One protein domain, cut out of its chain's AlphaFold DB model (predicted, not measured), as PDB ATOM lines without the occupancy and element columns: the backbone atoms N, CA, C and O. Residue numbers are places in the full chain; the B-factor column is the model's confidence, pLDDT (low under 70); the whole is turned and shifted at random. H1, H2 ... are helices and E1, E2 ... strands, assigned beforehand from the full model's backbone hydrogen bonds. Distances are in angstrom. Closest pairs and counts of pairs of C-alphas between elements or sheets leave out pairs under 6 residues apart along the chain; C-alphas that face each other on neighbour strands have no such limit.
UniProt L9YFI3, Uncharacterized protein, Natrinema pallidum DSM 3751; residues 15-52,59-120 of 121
ATOM      1  N   GLU A  15     181.998 172.643 107.425       92.88
ATOM      2  CA  GLU A  15     182.327 171.915 106.197       92.88
ATOM      3  C   GLU A  15     183.540 170.991 106.354       92.88
ATOM      4  O   GLU A  15     183.508 169.858 105.874       92.88
ATOM      5  N   GLU A  16     184.615 171.446 107.003       92.62
ATOM      6  CA  GLU A  16     185.816 170.627 107.223       92.62
ATOM      7  C   GLU A  16     185.509 169.429 108.115       92.62
ATOM      8  O   GLU A  16     185.819 168.292 107.751       92.62
ATOM      9  N   TRP A  17     184.821 169.669 109.231       94.88
ATOM     10  CA  TRP A  17     184.311 168.602 110.084       94.88
ATOM     11  C   TRP A  17     183.336 167.700 109.315       94.88
ATOM     12  O   TRP A  17     183.469 166.476 109.331       94.88
ATOM     13  N   GLY A  18     182.416 168.295 108.552       95.75
ATOM     14  CA  GLY A  18     181.397 167.581 107.792       95.75
ATOM     15  C   GLY A  18     181.971 166.636 106.736       95.75
ATOM     16  O   GLY A  18     181.386 165.580 106.481       95.75
ATOM     17  N   ARG A  19     183.136 166.945 106.152       94.81
ATOM     18  CA  ARG A  19     183.851 166.035 105.233       94.81
ATOM     19  C   ARG A  19     184.324 164.758 105.925       94.81
ATOM     20  O   ARG A  19     184.238 163.697 105.304       94.81
ATOM     21  N   ILE A  20     184.822 164.870 107.156       95.25
ATOM     22  CA  ILE A  20     185.295 163.741 107.970       95.25
ATOM     23  C   ILE A  20     184.090 162.940 108.462       95.25
ATOM     24  O   ILE A  20     183.965 161.758 108.144       95.25
ATOM     25  N   GLU A  21     183.148 163.613 109.123       97.06
ATOM     26  CA  GLU A  21     181.960 162.993 109.712       97.06
ATOM     27  C   GLU A  21     181.123 162.258 108.656       97.06
ATOM     28  O   GLU A  21     180.677 161.128 108.868       97.06
ATOM     29  N   SER A  22     180.960 162.842 107.462       97.62
ATOM     30  CA  SER A  22     180.227 162.177 106.379       97.62
ATOM     31  C   SER A  22     180.872 160.847 105.984       97.62
ATOM     32  O   SER A  22     180.159 159.893 105.668       97.62
ATOM     33  N   ALA A  23     182.205 160.756 105.998       97.69
ATOM     34  CA  ALA A  23     182.904 159.517 105.680       97.69
ATOM     35  C   ALA A  23     182.763 158.470 106.794       97.69
ATOM     36  O   ALA A  23     182.578 157.290 106.482       97.69
ATOM     37  N   GLU A  24     182.777 158.883 108.061       97.62
ATOM     38  CA  GLU A  24     182.596 157.996 109.220       97.62
ATOM     39  C   GLU A  24     181.172 157.428 109.299       97.62
ATOM     40  O   GLU A  24     180.967 156.207 109.392       97.62
ATOM     41  N   VAL A  25     180.167 158.296 109.164       97.69
ATOM     42  CA  VAL A  25     178.754 157.899 109.086       97.69
ATOM     43  C   VAL A  25     178.521 157.025 107.852       97.69
ATOM     44  O   VAL A  25     177.870 155.975 107.939       97.69
ATOM     45  N   GLY A  26     179.101 157.411 106.712       98.19
ATOM     46  CA  GLY A  26     179.074 156.643 105.469       98.19
ATOM     47  C   GLY A  26     179.632 155.230 105.644       98.19
ATOM     48  O   GLY A  26     178.982 154.260 105.243       98.19
ATOM     49  N   ALA A  27     180.771 155.086 106.322       98.25
ATOM     50  CA  ALA A  27     181.417 153.803 106.587       98.25
ATOM     51  C   ALA A  27     180.549 152.908 107.480       98.25
ATOM     52  O   ALA A  27     180.294 151.747 107.147       98.25
ATOM     53  N   THR A  28     179.992 153.472 108.553       97.94
ATOM     54  CA  THR A  28     179.071 152.767 109.459       97.94
ATOM     55  C   THR A  28     177.822 152.279 108.722       97.94
ATOM     56  O   THR A  28     177.364 151.138 108.898       97.94
ATOM     57  N   ARG A  29     177.262 153.122 107.847       98.06
ATOM     58  CA  ARG A  29     176.087 152.762 107.054       98.06
ATOM     59  C   ARG A  29     176.414 151.696 106.013       98.06
ATOM     60  O   ARG A  29     175.652 150.731 105.888       98.06
ATOM     61  N   ALA A  30     177.534 151.838 105.310       98.44
ATOM     62  CA  ALA A  30     178.015 150.864 104.340       98.44
ATOM     63  C   ALA A  30     178.228 149.502 105.005       98.44
ATOM     64  O   ALA A  30     177.685 148.509 104.520       98.44
ATOM     65  N   ARG A  31     178.896 149.451 106.165       97.94
ATOM     66  CA  ARG A  31     179.056 148.233 106.974       97.94
ATOM     67  C   ARG A  31     177.724 147.556 107.248       97.94
ATOM     68  O   ARG A  31     177.568 146.374 106.963       97.94
ATOM     69  N   THR A  32     176.761 148.310 107.775       97.88
ATOM     70  CA  THR A  32     175.447 147.783 108.177       97.88
ATOM     71  C   THR A  32     174.717 147.135 107.000       97.88
ATOM     72  O   THR A  32     174.171 146.037 107.118       97.88
ATOM     73  N   VAL A  33     174.713 147.801 105.844       97.94
ATOM     74  CA  VAL A  33     174.062 147.287 104.630       97.94
ATOM     75  C   VAL A  33     174.797 146.063 104.085       97.94
ATOM     76  O   VAL A  33     174.151 145.081 103.718       97.94
ATOM     77  N   THR A  34     176.127 146.104 104.054       98.44
ATOM     78  CA  THR A  34     176.977 145.005 103.580       98.44
ATOM     79  C   THR A  34     176.802 143.756 104.442       98.44
ATOM     80  O   THR A  34     176.482 142.694 103.914       98.44
ATOM     81  N   ALA A  35     176.911 143.897 105.765       97.94
ATOM     82  CA  ALA A  35     176.693 142.836 106.748       97.94
ATOM     83  C   ALA A  35     175.314 142.181 106.574       97.94
ATOM     84  O   ALA A  35     175.203 140.963 106.435       97.94
ATOM     85  N   ARG A  36     174.258 143.001 106.451       98.12
ATOM     86  CA  ARG A  36     172.889 142.517 106.223       98.12
ATOM     87  C   ARG A  36     172.747 141.730 104.918       98.12
ATOM     88  O   ARG A  36     172.043 140.727 104.902       98.12
ATOM     89  N   LYS A  37     173.373 142.181 103.828       98.12
ATOM     90  CA  LYS A  37     173.317 141.491 102.526       98.12
ATOM     91  C   LYS A  37     174.096 140.177 102.516       98.12
ATOM     92  O   LYS A  37     173.701 139.265 101.800       98.12
ATOM     93  N   LEU A  38     175.182 140.094 103.281       97.56
ATOM     94  CA  LEU A  38     175.988 138.880 103.425       97.56
ATOM     95  C   LEU A  38     175.406 137.897 104.452       97.56
ATOM     96  O   LEU A  38     175.749 136.722 104.414       97.56
ATOM     97  N   GLY A  39     174.539 138.359 105.358       97.50
ATOM     98  CA  GLY A  39     174.018 137.538 106.452       97.50
ATOM     99  C   GLY A  39     175.069 137.237 107.524       97.50
ATOM    100  O   GLY A  39     175.039 136.167 108.123       97.50
ATOM    101  N   VAL A  40     176.009 138.161 107.747       94.25
ATOM    102  CA  VAL A  40     177.117 138.023 108.709       94.25
ATOM    103  C   VAL A  40     177.229 139.283 109.563       94.25
ATOM    104  O   VAL A  40     176.841 140.363 109.124       94.25
ATOM    105  N   GLU A  41     177.795 139.180 110.764       87.50
ATOM    106  CA  GLU A  41     177.944 140.332 111.674       87.50
ATOM    107  C   GLU A  41     179.317 141.022 111.563       87.50
ATOM    108  O   GLU A  41     179.481 142.205 111.877       87.50
ATOM    109  N   GLU A  42     180.319 140.287 111.086       88.31
ATOM    110  CA  GLU A  42     181.733 140.613 111.284       88.31
ATOM    111  C   GLU A  42     182.371 141.232 110.031       88.31
ATOM    112  O   GLU A  42     183.409 140.791 109.542       88.31
ATOM    113  N   VAL A  43     181.716 142.267 109.503       95.62
ATOM    114  CA  VAL A  43     182.277 143.168 108.485       95.62
ATOM    115  C   VAL A  43     182.895 144.366 109.203       95.62
ATOM    116  O   VAL A  43     182.243 144.961 110.064       95.62
ATOM    117  N   GLY A  44     184.138 144.711 108.876       95.88
ATOM    118  CA  GLY A  44     184.799 145.921 109.363       95.88
ATOM    119  C   GLY A  44     184.462 147.135 108.497       95.88
ATOM    120  O   GLY A  44     183.950 147.000 107.384       95.88
ATOM    121  N   SER A  45     184.739 148.330 109.007       97.12
ATOM    122  CA  SER A  45     184.630 149.565 108.232       97.12
ATOM    123  C   SER A  45     185.497 150.667 108.806       97.12
ATOM    124  O   SER A  45     185.729 150.694 110.014       97.12
ATOM    125  N   GLY A  46     185.886 151.611 107.960       96.88
ATOM    126  CA  GLY A  46     186.620 152.797 108.375       96.88
ATOM    127  C   GLY A  46     186.589 153.885 107.313       96.88
ATOM    128  O   GLY A  46     185.805 153.834 106.364       96.88
ATOM    129  N   ILE A  47     187.465 154.866 107.489       97.19
ATOM    130  CA  ILE A  47     187.722 155.913 106.505       97.19
ATOM    131  C   ILE A  47     189.170 155.811 106.040       97.19
ATOM    132  O   ILE A  47     190.051 155.428 106.810       97.19
ATOM    133  N   SER A  48     189.425 156.139 104.783       94.81
ATOM    134  CA  SER A  48     190.781 156.169 104.240       94.81
ATOM    135  C   SER A  48     190.924 157.253 103.183       94.81
ATOM    136  O   SER A  48     189.940 157.848 102.735       94.81
ATOM    137  N   SER A  49     192.161 157.475 102.749       94.38
ATOM    138  CA  SER A  49     192.409 158.074 101.441       94.38
ATOM    139  C   SER A  49     191.866 157.155 100.334       94.38
ATOM    140  O   SER A  49     191.794 155.933 100.531       94.38
ATOM    141  N   PRO A  50     191.469 157.717  99.183       93.38
ATOM    142  CA  PRO A  50     191.101 156.923  98.024       93.38
ATOM    143  C   PRO A  50     192.334 156.174  97.488       93.38
ATOM    144  O   PRO A  50     193.460 156.615  97.723       93.38
ATOM    145  N   PRO A  51     192.149 155.049  96.775       89.88
ATOM    146  CA  PRO A  51     193.243 154.399  96.054       89.88
ATOM    147  C   PRO A  51     193.897 155.357  95.050       89.88
ATOM    148  O   PRO A  51     193.188 156.151  94.437       89.88
ATOM    149  N   ASP A  52     195.207 155.225  94.822       89.75
ATOM    150  CA  ASP A  52     195.983 156.126  93.947       89.75
ATOM    151  C   ASP A  52     195.418 156.246  92.516       89.75
ATOM    152  O   ASP A  52     195.571 157.272  91.860       89.75
ATOM    153  N   LEU A  59     188.494 162.092 101.833       95.75
ATOM    154  CA  LEU A  59     188.191 160.874 102.588       95.75
ATOM    155  C   LEU A  59     187.056 160.074 101.943       95.75
ATOM    156  O   LEU A  59     186.038 160.648 101.524       95.75
ATOM    157  N   VAL A  60     187.244 158.756 101.912       97.19
ATOM    158  CA  VAL A  60     186.291 157.753 101.425       97.19
ATOM    159  C   VAL A  60     185.939 156.781 102.541       97.19
ATOM    160  O   VAL A  60     186.692 156.622 103.501       97.19
ATOM    161  N   SER A  61     184.803 156.110 102.406       98.19
ATOM    162  CA  SER A  61     184.417 155.032 103.312       98.19
ATOM    163  C   SER A  61     184.995 153.704 102.826       98.19
ATOM    164  O   SER A  61     185.028 153.427 101.625       98.19
ATOM    165  N   THR A  62     185.387 152.840 103.752       97.88
ATOM    166  CA  THR A  62     185.825 151.476 103.455       97.88
ATOM    167  C   THR A  62     184.967 150.463 104.196       97.88
ATOM    168  O   THR A  62     184.513 150.705 105.316       97.88
ATOM    169  N   VAL A  63     184.731 149.314 103.566       97.94
ATOM    170  CA  VAL A  63     184.229 148.110 104.237       97.94
ATOM    171  C   VAL A  63     185.210 146.977 104.007       97.94
ATOM    172  O   VAL A  63     185.726 146.805 102.903       97.94
ATOM    173  N   GLU A  64     185.470 146.201 105.046       96.94
ATOM    174  CA  GLU A  64     186.542 145.219 105.012       96.94
ATOM    175  C   GLU A  64     186.127 143.862 105.561       96.94
ATOM    176  O   GLU A  64     185.263 143.732 106.433       96.94
ATOM    177  N   ILE A  65     186.806 142.842 105.056       96.69
ATOM    178  CA  ILE A  65     186.886 141.529 105.683       96.69
ATOM    179  C   ILE A  65     188.347 141.263 106.026       96.69
ATOM    180  O   ILE A  65     189.248 141.588 105.253       96.69
ATOM    181  N   SER A  66     188.576 140.648 107.181       95.00
ATOM    182  CA  SER A  66     189.926 140.400 107.674       95.00
ATOM    183  C   SER A  66     190.190 138.912 107.858       95.00
ATOM    184  O   SER A  66     189.356 138.207 108.436       95.00
ATOM    185  N   LYS A  67     191.379 138.456 107.474       95.31
ATOM    186  CA  LYS A  67     191.964 137.207 107.969       95.31
ATOM    187  C   LYS A  67     192.848 137.532 109.164       95.31
ATOM    188  O   LYS A  67     193.643 138.464 109.101       95.31
ATOM    189  N   ARG A  68     192.725 136.767 110.246       94.00
ATOM    190  CA  ARG A  68     193.546 136.968 111.446       94.00
ATOM    191  C   ARG A  68     194.556 135.848 111.578       94.00
ATOM    192  O   ARG A  68     194.195 134.672 111.449       94.00
ATOM    193  N   LEU A  69     195.794 136.233 111.847       96.06
ATOM    194  CA  LEU A  69     196.919 135.348 112.084       96.06
ATOM    195  C   LEU A  69     197.385 135.467 113.540       96.06
ATOM    196  O   LEU A  69     197.295 136.540 114.145       96.06
ATOM    197  N   SER A  70     197.865 134.359 114.101       94.50
ATOM    198  CA  SER A  70     198.644 134.366 115.336       94.50
ATOM    199  C   SER A  70     199.995 135.042 115.094       94.50
ATOM    200  O   SER A  70     200.391 135.295 113.950       94.50
ATOM    201  N   ARG A  71     200.738 135.269 116.179       91.31
ATOM    202  CA  ARG A  71     202.123 135.736 116.117       91.31
ATOM    203  C   ARG A  71     203.026 134.826 115.273       91.31
ATOM    204  O   ARG A  71     203.885 135.324 114.551       91.31
ATOM    205  N   ASP A  72     202.792 133.516 115.319       93.06
ATOM    206  CA  ASP A  72     203.567 132.505 114.583       93.06
ATOM    207  C   ASP A  72     203.114 132.347 113.116       93.06
ATOM    208  O   ASP A  72     203.689 131.566 112.358       93.06
ATOM    209  N   GLY A  73     202.100 133.110 112.688       92.19
ATOM    210  CA  GLY A  73     201.584 133.119 111.316       92.19
ATOM    211  C   GLY A  73     200.448 132.126 111.048       92.19
ATOM    212  O   GLY A  73     199.943 132.074 109.923       92.19
ATOM    213  N   ASP A  74     199.997 131.384 112.059       94.75
ATOM    214  CA  ASP A  74     198.882 130.446 111.928       94.75
ATOM    215  C   ASP A  74     197.546 131.173 111.804       94.75
ATOM    216  O   ASP A  74     197.305 132.199 112.436       94.75
ATOM    217  N   VAL A  75     196.626 130.624 111.009       95.31
ATOM    218  CA  VAL A  75     195.303 131.233 110.836       95.31
ATOM    219  C   VAL A  75     194.451 131.008 112.077       95.31
ATOM    220  O   VAL A  75     193.944 129.912 112.295       95.31
ATOM    221  N   VAL A  76     194.228 132.072 112.850       94.94
ATOM    222  CA  VAL A  76     193.335 132.039 114.020       94.94
ATOM    223  C   VAL A  76     191.892 132.355 113.648       94.94
ATOM    224  O   VAL A  76     190.968 131.950 114.349       94.94
ATOM    225  N   ARG A  77     191.672 133.070 112.536       92.94
ATOM    226  CA  ARG A  77     190.323 133.347 112.037       92.94
ATOM    227  C   ARG A  77     190.297 133.589 110.539       92.94
ATOM    228  O   ARG A  77     191.030 134.432 110.018       92.94
ATOM    229  N   TRP A  78     189.398 132.882 109.867       94.75
ATOM    230  CA  TRP A  78     189.098 133.109 108.460       94.75
ATOM    231  C   TRP A  78     188.120 134.282 108.274       94.75
ATOM    232  O   TRP A  78     187.311 134.547 109.166       94.75
ATOM    233  N   PRO A  79     188.176 134.979 107.126       93.88
ATOM    234  CA  PRO A  79     187.178 135.975 106.749       93.88
ATOM    235  C   PRO A  79     185.764 135.381 106.717       93.88
ATOM    236  O   PRO A  79     185.577 134.244 106.290       93.88
ATOM    237  N   VAL A  80     184.760 136.172 107.105       92.31
ATOM    238  CA  VAL A  80     183.345 135.743 107.131       92.31
ATOM    239  C   VAL A  80     182.679 135.649 105.758       92.31
ATOM    240  O   VAL A  80     181.575 135.129 105.640       92.31
ATOM    241  N   ALA A  81     183.330 136.166 104.721       95.69
ATOM    242  CA  ALA A  81     182.862 136.131 103.344       95.69
ATOM    243  C   ALA A  81     184.061 136.113 102.392       95.69
ATOM    244  O   ALA A  81     185.197 136.367 102.798       95.69
ATOM    245  N   THR A  82     183.814 135.841 101.114       96.06
ATOM    246  CA  THR A  82     184.838 136.011 100.081       96.06
ATOM    247  C   THR A  82     184.937 137.479  99.660       96.06
ATOM    248  O   THR A  82     183.986 138.251  99.797       96.06
ATOM    249  N   PHE A  83     186.083 137.885  99.110       96.31
ATOM    250  CA  PHE A  83     186.242 139.243  98.586       96.31
ATOM    251  C   PHE A  83     185.267 139.571  97.431       96.31
ATOM    252  O   PHE A  83     184.687 140.660  97.442       96.31
ATOM    253  N   PRO A  84     184.995 138.659  96.470       98.06
ATOM    254  CA  PRO A  84     183.942 138.867  95.474       98.06
ATOM    255  C   PRO A  84     182.547 139.089  96.077       98.06
ATOM    256  O   PRO A  84     181.827 139.979  95.618       98.06
ATOM    257  N   ASP A  85     182.176 138.334  97.114       97.94
ATOM    258  CA  ASP A  85     180.882 138.508  97.783       97.94
ATOM    259  C   ASP A  85     180.810 139.851  98.512       97.94
ATOM    260  O   ASP A  85     179.806 140.556  98.395       97.94
ATOM    261  N   LEU A  86     181.892 140.254  99.188       97.81
ATOM    262  CA  LEU A  86     182.001 141.575  99.807       97.81
ATOM    263  C   LEU A  86     181.792 142.686  98.770       97.81
ATOM    264  O   LEU A  86     180.961 143.569  98.980       97.81
ATOM    265  N   LYS A  87     182.488 142.611  97.630       97.56
ATOM    266  CA  LYS A  87     182.366 143.579  96.527       97.56
ATOM    267  C   LYS A  87     180.945 143.652  95.968       97.56
ATOM    268  O   LYS A  87     180.478 144.734  95.631       97.56
ATOM    269  N   LYS A  88     180.252 142.516  95.869       98.12
ATOM    270  CA  LYS A  88     178.861 142.448  95.392       98.12
ATOM    271  C   LYS A  88     177.863 142.993  96.419       98.12
ATOM    272  O   LYS A  88     176.842 143.571  96.044       98.12
ATOM    273  N   ALA A  89     178.120 142.777  97.705       98.19
ATOM    274  CA  ALA A  89     177.243 143.216  98.781       98.19
ATOM    275  C   ALA A  89     177.389 144.718  99.072       98.19
ATOM    276  O   ALA A  89     176.378 145.404  99.279       98.19
ATOM    277  N   ALA A  90     178.618 145.232  99.064       98.19
ATOM    278  CA  ALA A  90     178.906 146.619  99.391       98.19
ATOM    279  C   ALA A  90     178.184 147.599  98.449       98.19
ATOM    280  O   ALA A  90     178.121 147.369  97.239       98.19
ATOM    281  N   PRO A  91     177.594 148.689  98.974       98.19
ATOM    282  CA  PRO A  91     177.186 149.797  98.119       98.19
ATOM    283  C   PRO A  91     178.429 150.443  97.491       98.19
ATOM    284  O   PRO A  91     179.504 150.394  98.075       98.19
ATOM    285  N   SER A  92     178.285 151.073  96.325       97.00
ATOM    286  CA  SER A  92     179.376 151.827  95.683       97.00
ATOM    287  C   SER A  92     179.566 153.230  96.270       97.00
ATOM    288  O   SER A  92     180.621 153.838  96.115       97.00
ATOM    289  N   SER A  93     178.537 153.767  96.927       97.81
ATOM    290  CA  SER A  93     178.572 155.057  97.615       97.81
ATOM    291  C   SER A  93     177.442 155.166  98.642       97.81
ATOM    292  O   SER A  93     176.487 154.383  98.614       97.81
ATOM    293  N   VAL A  94     177.553 156.141  99.540       98.19
ATOM    294  CA  VAL A  94     176.510 156.538 100.489       98.19
ATOM    295  C   VAL A  94     176.271 158.039 100.348       98.19
ATOM    296  O   VAL A  94     177.211 158.825 100.429       98.19
ATOM    297  N   ASP A  95     175.019 158.435 100.139       98.19
ATOM    298  CA  ASP A  95     174.613 159.839 100.214       98.19
ATOM    299  C   ASP A  95     174.411 160.210 101.690       98.19
ATOM    300  O   ASP A  95     173.610 159.580 102.386       98.19
ATOM    301  N   VAL A  96     175.170 161.195 102.174       98.06
ATOM    302  CA  VAL A  96     175.131 161.659 103.565       98.06
ATOM    303  C   VAL A  96     174.739 163.128 103.605       98.06
ATOM    304  O   VAL A  96     175.268 163.941 102.846       98.06
ATOM    305  N   THR A  97     173.832 163.454 104.521       97.81
ATOM    306  CA  THR A  97     173.409 164.815 104.840       97.81
ATOM    307  C   THR A  97     173.543 165.013 106.345       97.81
ATOM    308  O   THR A  97     172.935 164.278 107.122       97.81
ATOM    309  N   LEU A  98     174.351 165.990 106.741       96.94
ATOM    310  CA  LEU A  98     174.561 166.416 108.119       96.94
ATOM    311  C   LEU A  98     173.833 167.739 108.333       96.94
ATOM    312  O   LEU A  98     173.927 168.622 107.481       96.94
ATOM    313  N   SER A  99     173.154 167.884 109.469       96.25
ATOM    314  CA  SER A  99     172.465 169.122 109.833       96.25
ATOM    315  C   SER A  99     172.753 169.496 111.283       96.25
ATOM    316  O   SER A  99     172.494 168.697 112.183       96.25
ATOM    317  N   ILE A 100     173.266 170.706 111.504       93.69
ATOM    318  CA  ILE A 100     173.548 171.276 112.831       93.69
ATOM    319  C   ILE A 100     173.043 172.717 112.836       93.69
ATOM    320  O   ILE A 100     173.372 173.482 111.942       93.69
ATOM    321  N   GLU A 101     172.208 173.070 113.817       91.62
ATOM    322  CA  GLU A 101     171.718 174.447 114.042       91.62
ATOM    323  C   GLU A 101     171.101 175.149 112.810       91.62
ATOM    324  O   GLU A 101     171.039 176.371 112.735       91.62
ATOM    325  N   GLY A 102     170.566 174.373 111.861       90.94
ATOM    326  CA  GLY A 102     169.958 174.878 110.625       90.94
ATOM    327  C   GLY A 102     170.902 174.883 109.421       90.94
ATOM    328  O   GLY A 102     170.418 174.878 108.288       90.94
ATOM    329  N   ASP A 103     172.212 174.779 109.640       93.81
ATOM    330  CA  ASP A 103     173.183 174.552 108.575       93.81
ATOM    331  C   ASP A 103     173.127 173.103 108.104       93.81
ATOM    332  O   ASP A 103     172.830 172.178 108.866       93.81
ATOM    333  N   THR A 104     173.378 172.897 106.813       96.62
ATOM    334  CA  THR A 104     173.347 171.570 106.198       96.62
ATOM    335  C   THR A 104     174.539 171.366 105.277       96.62
ATOM    336  O   THR A 104     174.818 172.192 104.412       96.62
ATOM    337  N   PHE A 105     175.201 170.224 105.429       95.81
ATOM    338  CA  PHE A 105     176.275 169.763 104.559       95.81
ATOM    339  C   PHE A 105     175.866 168.425 103.949       95.81
ATOM    340  O   PHE A 105     175.475 167.510 104.667       95.81
ATOM    341  N   SER A 106     175.922 168.301 102.622       96.88
ATOM    342  CA  SER A 106     175.586 167.054 101.926       96.88
ATOM    343  C   SER A 106     176.703 166.629 100.993       96.88
ATOM    344  O   SER A 106     177.224 167.438 100.225       96.88
ATOM    345  N   ARG A 107     177.045 165.341 101.021       95.44
ATOM    346  CA  ARG A 107     178.056 164.753 100.143       95.44
ATOM    347  C   ARG A 107     177.723 163.299  99.840       95.44
ATOM    348  O   ARG A 107     177.321 162.536 100.716       95.44
ATOM    349  N   ARG A 108     177.979 162.897  98.595       97.25
ATOM    350  CA  ARG A 108     178.088 161.488  98.218       97.25
ATOM    351  C   ARG A 108     179.483 160.984  98.563       97.25
ATOM    352  O   ARG A 108     180.460 161.461  97.989       97.25
ATOM    353  N   VAL A 109     179.578 160.026  99.475       97.94
ATOM    354  CA  VAL A 109     180.847 159.416  99.883       97.94
ATOM    355  C   VAL A 109     181.035 158.085  99.153       97.94
ATOM    356  O   VAL A 109     180.204 157.187  99.313       97.94
ATOM    357  N   PRO A 110     182.095 157.925  98.344       97.94
ATOM    358  CA  PRO A 110     182.414 156.648  97.713       97.94
ATOM    359  C   PRO A 110     182.778 155.576  98.740       97.94
ATOM    360  O   PRO A 110     183.365 155.872  99.782       97.94
ATOM    361  N   VAL A 111     182.436 154.329  98.425       98.12
ATOM    362  CA  VAL A 111     182.715 153.171  99.277       98.12
ATOM    363  C   VAL A 111     183.645 152.217  98.543       98.12
ATOM    364  O   VAL A 111     183.323 151.733  97.457       98.12
ATOM    365  N   TYR A 112     184.774 151.909  99.169       97.31
ATOM    366  CA  TYR A 112     185.732 150.925  98.685       97.31
ATOM    367  C   TYR A 112     185.691 149.667  99.549       97.31
ATOM    368  O   TYR A 112     185.352 149.705 100.732       97.31
ATOM    369  N   VAL A 113     186.036 148.532  98.945       97.06
ATOM    370  CA  VAL A 113     186.163 147.261  99.658       97.06
ATOM    371  C   VAL A 113     187.633 146.920  99.839       97.06
ATOM    372  O   VAL A 113     188.420 147.075  98.905       97.06
ATOM    373  N   SER A 114     188.003 146.426 101.013       95.12
ATOM    374  CA  SER A 114     189.368 145.985 101.293       95.12
ATOM    375  C   SER A 114     189.397 144.594 101.921       95.12
ATOM    376  O   SER A 114     188.413 144.083 102.464       95.12
ATOM    377  N   TYR A 115     190.553 143.954 101.783       94.56
ATOM    378  CA  TYR A 115     190.886 142.710 102.452       94.56
ATOM    379  C   TYR A 115     192.134 142.954 103.289       94.56
ATOM    380  O   TYR A 115     193.162 143.363 102.745       94.56
ATOM    381  N   SER A 116     192.050 142.702 104.590       92.25
ATOM    382  CA  SER A 116     193.166 142.900 105.513       92.25
ATOM    383  C   SER A 116     193.650 141.575 106.104       92.25
ATOM    384  O   SER A 116     192.884 140.632 106.323       92.25
ATOM    385  N   ILE A 117     194.958 141.485 106.347       94.19
ATOM    386  CA  ILE A 117     195.564 140.411 107.141       94.19
ATOM    387  C   ILE A 117     196.064 141.054 108.428       94.19
ATOM    388  O   ILE A 117     196.955 141.898 108.388       94.19
ATOM    389  N   MET A 118     195.468 140.675 109.557       90.75
ATOM    390  CA  MET A 118     195.837 141.195 110.873       90.75
ATOM    391  C   MET A 118     196.677 140.174 111.633       90.75
ATOM    392  O   MET A 118     196.265 139.020 111.767       90.75
ATOM    393  N   HIS A 119     197.816 140.619 112.155       89.12
ATOM    394  CA  HIS A 119     198.677 139.849 113.049       89.12
ATOM    395  C   HIS A 119     198.447 140.313 114.487       89.12
ATOM    396  O   HIS A 119     198.382 141.516 114.735       89.12
ATOM    397  N   TYR A 120     198.308 139.372 115.419       77.38
ATOM    398  CA  TYR A 120     198.381 139.676 116.849       77.38
ATOM    399  C   TYR A 120     199.816 139.508 117.344       77.38
ATOM    400  O   TYR A 120     200.462 138.511 117.013       77.38
TER     401      TYR A 120
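What this domain is: This is residues 15 to 52 and 59 to 120 of the 121 residues of an uncharacterized protein of Natrinema pallidum DSM 3751 (UniProt L9YFI3). A strongly twisted sheet of five strands curls round one long helix, H1, and the short helix H2 packs on the same sheet near the last residues of H1. The long strand E5 runs through the sheet, paired first with E4 and then with E2. The printed part has 100 residues, with two named helices and five named strands; along the chain H1 comes first, then the strands E1 to E3, then H2, then E4 and E5; the class is mixed, helices and strands, and in the branched sheet E2 and E5 are parallel neighbours, while the neighbour pairs E1 and E2, E2 and E3, and E4 and E5 are antiparallel. The whole is only just compact, close to loose, with a radius of gyration of the C-alphas of 15.2 A, and spans 53 by 26 by 26 A.

How they stand to each other: Start at H1, residues 15 to 38, on the sheet; its closest C-alphas to E2, residues 60 to 69, are Ala 27 and Ser 61, 4.6 A apart. E1, residues 44 to 48, is antiparallel to E2, with N 46 and O 62 within hydrogen-bond range at 3.1 A. E3, residues 75 to 77, forms a hairpin with E2, N 68 and O 77 at 2.9 A. On the other side of E2, E5, residues 103 to 119, is parallel, N 63 and O 112 at 2.9 A. H2, residues 83 to 89, touches residues 33 to 38 of H1 about perpendicular, at 79 degrees; Thr 34 and Ala 89 have the closest C-alphas, 5.1 A. E4, residues 93 to 100, forms a hairpin with E5, N 96 and O 107 at 2.9 A. Each O i to N i+4 pair is within hydrogen-bond range in H2, 18 of 20 in H1.

Where its parts are: Find C-alpha 15 at (182.327, 171.915, 106.197); H1 runs 33.8 A from there. E2 runs 27.0 A, bending by 51 degrees at residue 65. E5 runs 43.3 A to C-alpha 119 at (198.677, 139.849, 113.049), bending by 71 degrees at residue 115.

The domain as a whole: The C-alphas farthest apart, of Asp 72 and Gly 102, are 54.2 A apart. Residues 53 to 58 are cut out, with C-alphas 52 and 59 12.6 A apart; the links printed whole are tight. No printed residue is under 70 in pLDDT.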